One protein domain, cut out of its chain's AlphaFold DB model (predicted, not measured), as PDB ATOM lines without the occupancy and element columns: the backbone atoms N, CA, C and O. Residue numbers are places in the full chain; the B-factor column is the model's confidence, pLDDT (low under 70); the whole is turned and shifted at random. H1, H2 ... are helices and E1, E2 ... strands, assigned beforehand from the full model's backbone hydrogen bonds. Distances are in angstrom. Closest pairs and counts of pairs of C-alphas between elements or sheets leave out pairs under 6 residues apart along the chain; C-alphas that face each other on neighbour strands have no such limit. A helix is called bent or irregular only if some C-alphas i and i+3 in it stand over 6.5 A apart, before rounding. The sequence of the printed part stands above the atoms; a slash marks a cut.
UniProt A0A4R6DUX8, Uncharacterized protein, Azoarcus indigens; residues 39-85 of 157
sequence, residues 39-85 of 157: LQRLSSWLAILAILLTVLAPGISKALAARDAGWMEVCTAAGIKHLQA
ATOM      1  N   LEU A  39      15.812  26.011 -62.308       85.19
ATOM      2  CA  LEU A  39      16.481  24.714 -62.422       85.19
ATOM      3  C   LEU A  39      17.795  24.668 -61.630       85.19
ATOM      4  O   LEU A  39      18.116  23.631 -61.057       85.19
ATOM      5  N   GLN A  40      18.520  25.787 -61.519       82.75
ATOM      6  CA  GLN A  40      19.703  25.859 -60.654       82.75
ATOM      7  C   GLN A  40      19.352  25.733 -59.171       82.75
ATOM      8  O   GLN A  40      20.011  24.989 -58.453       82.75
ATOM      9  N   ARG A  41      18.279  26.387 -58.705       86.88
ATOM     10  CA  ARG A  41      17.803  26.224 -57.319       86.88
ATOM     11  C   ARG A  41      17.386  24.785 -57.030       86.88
ATOM     12  O   ARG A  41      17.760  24.253 -55.989       86.88
ATOM     13  N   LEU A  42      16.664  24.155 -57.959       91.00
ATOM     14  CA  LEU A  42      16.284  22.744 -57.857       91.00
ATOM     15  C   LEU A  42      17.516  21.831 -57.833       91.00
ATOM     16  O   LEU A  42      17.603  20.948 -56.987       91.00
ATOM     17  N   SER A  43      18.492  22.074 -58.708       87.94
ATOM     18  CA  SER A  43      19.742  21.311 -58.757       87.94
ATOM     19  C   SER A  43      20.548  21.444 -57.464       87.94
ATOM     20  O   SER A  43      20.986  20.427 -56.934       87.94
ATOM     21  N   SER A  44      20.679  22.652 -56.907       88.75
ATOM     22  CA  SER A  44      21.350  22.864 -55.618       88.75
ATOM     23  C   SER A  44      20.640  22.134 -54.478       88.75
ATOM     24  O   SER A  44      21.295  21.491 -53.663       88.75
ATOM     25  N   TRP A  45      19.305  22.172 -54.436       95.06
ATOM     26  CA  TRP A  45      18.523  21.418 -53.450       95.06
ATOM     27  C   TRP A  45      18.711  19.905 -53.585       95.06
ATOM     28  O   TRP A  45      18.918  19.223 -52.583       95.06
ATOM     29  N   LEU A  46      18.693  19.380 -54.813       93.31
ATOM     30  CA  LEU A  46      18.943  17.961 -55.074       93.31
ATOM     31  C   LEU A  46      20.374  17.554 -54.722       93.31
ATOM     32  O   LEU A  46      20.566  16.476 -54.169       93.31
ATOM     33  N   ALA A  47      21.366  18.403 -54.991       90.75
ATOM     34  CA  ALA A  47      22.753  18.149 -54.616       90.75
ATOM     35  C   ALA A  47      22.912  18.067 -53.090       90.75
ATOM     36  O   ALA A  47      23.524  17.128 -52.585       90.75
ATOM     37  N   ILE A  48      22.302  19.000 -52.352       90.69
ATOM     38  CA  ILE A  48      22.303  18.989 -50.882       90.69
ATOM     39  C   ILE A  48      21.610  17.728 -50.353       90.69
ATOM     40  O   ILE A  48      22.164  17.048 -49.490       90.69
ATOM     41  N   LEU A  49      20.438  17.376 -50.891       90.50
ATOM     42  CA  LEU A  49      19.724  16.154 -50.510       90.50
ATOM     43  C   LEU A  49      20.536  14.896 -50.817       90.50
ATOM     44  O   LEU A  49      20.602  14.008 -49.975       90.50
ATOM     45  N   ALA A  50      21.182  14.821 -51.980       89.38
ATOM     46  CA  ALA A  50      22.020  13.688 -52.352       89.38
ATOM     47  C   ALA A  50      23.186  13.513 -51.373       89.38
ATOM     48  O   ALA A  50      23.400  12.409 -50.874       89.38
ATOM     49  N   ILE A  51      23.887  14.599 -51.028       87.94
ATOM     50  CA  ILE A  51      24.967  14.572 -50.030       87.94
ATOM     51  C   ILE A  51      24.419  14.107 -48.676       87.94
ATOM     52  O   ILE A  51      24.976  13.195 -48.066       87.94
ATOM     53  N   LEU A  52      23.289  14.658 -48.231       87.19
ATOM     54  CA  LEU A  52      22.684  14.294 -46.952       87.19
ATOM     55  C   LEU A  52      22.266  12.814 -46.913       87.19
ATOM     56  O   LEU A  52      22.511  12.123 -45.925       87.19
ATOM     57  N   LEU A  53      21.702  12.304 -48.010       82.44
ATOM     58  CA  LEU A  53      21.322  10.900 -48.163       82.44
ATOM     59  C   LEU A  53      22.538   9.974 -48.193       82.44
ATOM     60  O   LEU A  53      22.475   8.901 -47.602       82.44
ATOM     61  N   THR A  54      23.655  10.377 -48.807       77.62
ATOM     62  CA  THR A  54      24.884   9.560 -48.793       77.62
ATOM     63  C   THR A  54      25.441   9.374 -47.381       77.62
ATOM     64  O   THR A  54      25.951   8.304 -47.057       77.62
ATOM     65  N   VAL A  55      25.277  10.378 -46.513       79.00
ATOM     66  CA  VAL A  55      25.694  10.316 -45.105       79.00
ATOM     67  C   VAL A  55      24.676   9.558 -44.245       79.00
ATOM     68  O   VAL A  55      25.057   8.873 -43.298       79.00
ATOM     69  N   LEU A  56      23.383   9.643 -44.572       75.88
ATOM     70  CA  LEU A  56      22.308   9.028 -43.788       75.88
ATOM     71  C   LEU A  56      22.025   7.564 -44.168       75.88
ATOM     72  O   LEU A  56      21.495   6.811 -43.349       75.88
ATOM     73  N   ALA A  57      22.402   7.138 -45.377       72.56
ATOM     74  CA  ALA A  57      22.174   5.782 -45.876       72.56
ATOM     75  C   ALA A  57      22.702   4.678 -44.933       72.56
ATOM     76  O   ALA A  57      21.931   3.768 -44.616       72.56
ATOM     77  N   PRO A  58      23.935   4.756 -44.383       64.44
ATOM     78  CA  PRO A  58      24.406   3.767 -43.416       64.44
ATOM     79  C   PRO A  58      23.564   3.765 -42.135       64.44
ATOM     80  O   PRO A  58      23.329   2.706 -41.560       64.44
ATOM     81  N   GLY A  59      23.088   4.934 -41.691       68.75
ATOM     82  CA  GLY A  59      22.294   5.079 -40.471       68.75
ATOM     83  C   GLY A  59      20.917   4.427 -40.579       68.75
ATOM     84  O   GLY A  59      20.518   3.694 -39.677       68.75
ATOM     85  N   ILE A  60      20.216   4.627 -41.700       69.19
ATOM     86  CA  ILE A  60      18.884   4.038 -41.925       69.19
ATOM     87  C   ILE A  60      18.987   2.518 -42.069       69.19
ATOM     88  O   ILE A  60      18.245   1.800 -41.404       69.19
ATOM     89  N   SER A  61      19.937   2.006 -42.861       72.50
ATOM     90  CA  SER A  61      20.138   0.556 -42.997       72.50
ATOM     91  C   SER A  61      20.511  -0.101 -41.669       72.50
ATOM     92  O   SER A  61      20.043  -1.199 -41.384       72.50
ATOM     93  N   LYS A  62      21.302   0.575 -40.823       63.91
ATOM     94  CA  LYS A  62      21.626   0.084 -39.476       63.91
ATOM     95  C   LYS A  62      20.438   0.145 -38.528       63.91
ATOM     96  O   LYS A  62      20.254  -0.793 -37.765       63.91
ATOM     97  N   ALA A  63      19.625   1.194 -38.582       70.12
ATOM     98  CA  ALA A  63      18.428   1.306 -37.753       70.12
ATOM     99  C   ALA A  63      17.370   0.258 -38.127       70.12
ATOM    100  O   ALA A  63      16.743  -0.314 -37.239       70.12
ATOM    101  N   LEU A  64      17.194  -0.028 -39.422       70.38
ATOM    102  CA  LEU A  64      16.326  -1.112 -39.891       70.38
ATOM    103  C   LEU A  64      16.895  -2.481 -39.498       70.38
ATOM    104  O   LEU A  64      16.181  -3.275 -38.897       70.38
ATOM    105  N   ALA A  65      18.189  -2.724 -39.719       65.56
ATOM    106  CA  ALA A  65      18.832  -3.973 -39.303       65.56
ATOM    107  C   ALA A  65      18.813  -4.184 -37.776       65.56
ATOM    108  O   ALA A  65      18.736  -5.313 -37.314       65.56
ATOM    109  N   ALA A  66      18.861  -3.111 -36.979       65.06
ATOM    110  CA  ALA A  66      18.735  -3.189 -35.524       65.06
ATOM    111  C   ALA A  66      17.300  -3.501 -35.068       65.06
ATOM    112  O   ALA A  66      17.114  -4.030 -33.974       65.06
ATOM    113  N   ARG A  67      16.287  -3.168 -35.879       64.25
ATOM    114  CA  ARG A  67      14.894  -3.564 -35.626       64.25
ATOM    115  C   ARG A  67      14.669  -5.037 -35.948       64.25
ATOM    116  O   ARG A  67      14.014  -5.722 -35.171       64.25
ATOM    117  N   ASP A  68      15.276  -5.519 -37.027       62.69
ATOM    118  CA  ASP A  68      15.267  -6.926 -37.423       62.69
ATOM    119  C   ASP A  68      16.460  -7.679 -36.814       62.69
ATOM    120  O   ASP A  68      17.235  -8.321 -37.524       62.69
ATOM    121  N   ALA A  69      16.600  -7.638 -35.482       60.53
ATOM    122  CA  ALA A  69      17.590  -8.411 -34.711       60.53
ATOM    123  C   ALA A  69      17.304  -9.936 -34.717       60.53
ATOM    124  O   ALA A  69      17.498 -10.642 -33.724       60.53
ATOM    125  N   GLY A  70      16.790 -10.440 -35.836       62.12
ATOM    126  CA  GLY A  70      16.598 -11.844 -36.130       62.12
ATOM    127  C   GLY A  70      17.836 -12.409 -36.812       62.12
ATOM    128  O   GLY A  70      18.532 -11.726 -37.559       62.12
ATOM    129  N   TRP A  71      18.121 -13.671 -36.516       60.00
ATOM    130  CA  TRP A  71      19.136 -14.488 -37.168       60.00
ATOM    131  C   TRP A  71      19.231 -14.201 -38.672       60.00
ATOM    132  O   TRP A  71      18.257 -14.373 -39.403       60.00
ATOM    133  N   MET A  72      20.406 -13.773 -39.132       64.75
ATOM    134  CA  MET A  72      20.669 -13.602 -40.556       64.75
ATOM    135  C   MET A  72      21.286 -14.886 -41.100       64.75
ATOM    136  O   MET A  72      22.303 -15.371 -40.594       64.75
ATOM    137  N   GLU A  73      20.665 -15.433 -42.137       65.62
ATOM    138  CA  GLU A  73      21.172 -16.595 -42.853       65.62
ATOM    139  C   GLU A  73      22.255 -16.159 -43.840       65.62
ATOM    140  O   GLU A  73      22.018 -15.359 -44.746       65.62
ATOM    141  N   VAL A  74      23.464 -16.687 -43.668       69.62
ATOM    142  CA  VAL A  74      24.566 -16.490 -44.609       69.62
ATOM    143  C   VAL A  74      24.825 -17.809 -45.324       69.62
ATOM    144  O   VAL A  74      25.140 -18.820 -44.696       69.62
ATOM    145  N   CYS A  75      24.704 -17.798 -46.651       61.41
ATOM    146  CA  CYS A  75      25.083 -18.935 -47.486       61.41
ATOM    147  C   CYS A  75      26.611 -19.062 -47.492       61.41
ATOM    148  O   CYS A  75      27.306 -18.236 -48.084       61.41
ATOM    149  N   THR A  76      27.142 -20.087 -46.829       67.31
ATOM    150  CA  THR A  76      28.564 -20.442 -46.890       67.31
ATOM    151  C   THR A  76      28.745 -21.636 -47.828       67.31
ATOM    152  O   THR A  76      27.812 -22.410 -48.038       67.31
ATOM    153  N   ALA A  77      29.953 -21.846 -48.355       70.75
ATOM    154  CA  ALA A  77      30.257 -23.041 -49.151       70.75
ATOM    155  C   ALA A  77      30.053 -24.363 -48.372       70.75
ATOM    156  O   ALA A  77      29.935 -25.417 -48.986       70.75
ATOM    157  N   ALA A  78      29.983 -24.303 -47.035       68.19
ATOM    158  CA  ALA A  78      29.704 -25.432 -46.149       68.19
ATOM    159  C   ALA A  78      28.216 -25.550 -45.741       68.19
ATOM    160  O   ALA A  78      27.881 -26.394 -44.914       68.19
ATOM    161  N   GLY A  79      27.325 -24.714 -46.289       67.75
ATOM    162  CA  GLY A  79      25.896 -24.684 -45.961       67.75
ATOM    163  C   GLY A  79      25.425 -23.351 -45.372       67.75
ATOM    164  O   GLY A  79      26.191 -22.387 -45.263       67.75
ATOM    165  N   ILE A  80      24.141 -23.293 -45.012       62.53
ATOM    166  CA  ILE A  80      23.500 -22.104 -44.438       62.53
ATOM    167  C   ILE A  80      23.957 -21.943 -42.982       62.53
ATOM    168  O   ILE A  80      23.724 -22.820 -42.150       62.53
ATOM    169  N   LYS A  81      24.629 -20.832 -42.668       59.84
ATOM    170  CA  LYS A  81      25.054 -20.495 -41.303       59.84
ATOM    171  C   LYS A  81      24.189 -19.355 -40.780       59.84
ATOM    172  O   LYS A  81      24.174 -18.277 -41.365       59.84
ATOM    173  N   HIS A  82      23.493 -19.591 -39.673       57.19
ATOM    174  CA  HIS A  82      22.683 -18.569 -39.013       57.19
ATOM    175  C   HIS A  82      23.587 -17.793 -38.056       57.19
ATOM    176  O   HIS A  82      24.219 -18.382 -37.175       57.19
ATOM    177  N   LEU A  83      23.691 -16.483 -38.249       64.62
ATOM    178  CA  LEU A  83      24.470 -15.593 -37.392       64.62
ATOM    179  C   LEU A  83      23.513 -14.648 -36.672       64.62
ATOM    180  O   LEU A  83      22.653 -14.026 -37.299       64.62
ATOM    181  N   GLN A  84      23.669 -14.527 -35.354       61.47
ATOM    182  CA  GLN A  84      22.907 -13.559 -34.576       61.47
ATOM    183  C   GLN A  84      23.438 -12.157 -34.887       61.47
ATOM    184  O   GLN A  84      24.536 -11.780 -34.469       61.47
ATOM    185  N   ALA A  85      22.660 -11.374 -35.630       62.69
ATOM    186  CA  ALA A  85      22.974  -9.982 -35.906       62.69
ATOM    187  C   ALA A  85      22.785  -9.156 -34.618       62.69
ATOM    188  O   ALA A  85      21.701  -8.651 -34.348       62.69
TER     189      ALA A  85
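What this domain is: This is residues 39 to 85 of the 157 residues of an uncharacterized protein of Azoarcus indigens (UniProt A0A4R6DUX8). A long bent helix, H1, makes the length of this domain, and a small two-stranded hairpin, E1 and E2, sits as a head beyond its last residues. Residues 39 to 64 of H1 stick out free of the rest. The printed part has 47 residues, with one named helix and two named strands in the order H1, E1, E2; the sheet, in the order E1 - E2, is antiparallel, and the class is mixed, helices and strands. The whole is extended, with a radius of gyration of the C-alphas of 17.9 A and spans of 54 by 23 by 12 A.

Where its parts are: Start with the sheet: find C-alpha 72 at (20.669, -13.602, -40.556), where strand E1, residues 72 to 76, begins; it covers 12.2 A from first to last C-alpha. Strand E2, residues 79 to 83, covers 12.6 A and ends with C-alpha 83 at (24.470, -15.593, -37.392). Now go back to C-alpha 39 at (16.481, 24.714, -62.422), where H1, residues 39 to 67, begins. By its hydrogen bonds it was assigned as one helix, but it is bent: C-alphas 55 and 58 are 6.9 A apart. Arm H1a, residues 39 to 55, is 24.3 A long, and arm H1b, residues 58 to 67, is 14.3 A long; residues 56 and 57 belong to neither.

How they stand to each other: Look first at E1 and E2, a hairpin of antiparallel neighbour strands with 147 degrees between their directions. The C-alphas of Glu 73 and His 82 face each other at 4.6 A. Across the pair, N 74 and O 81 are within hydrogen-bond range at 2.9 A, and so are N 79 and O 76 at 2.9 A. Moving outward, you reach H1b, which is apart from E2. H1a is apart from both E1 and E2. The lines of H1a and H1b stand at a steep tilt of 50 degrees. In both arms every O i to N i+4 pair is within hydrogen-bond range.

The domain as a whole: Compare Leu 39 with Ala 78: their C-alphas are the two farthest apart, at 54.4 A. The outline is a rod. The printed part has no cut, and the first and last printed C-alphas, of Leu 39 and Ala 85, are 44.1 A apart. The link from H1 to E1, with 4 residues between them, is tight, and the link from E1 to E2, with 2, is tight as well. In the B-factor column the mean pLDDT of the printed part is 73.6; look for values under 70 at residues 58 to 60, 62, 65 to 76 and 78 to 85.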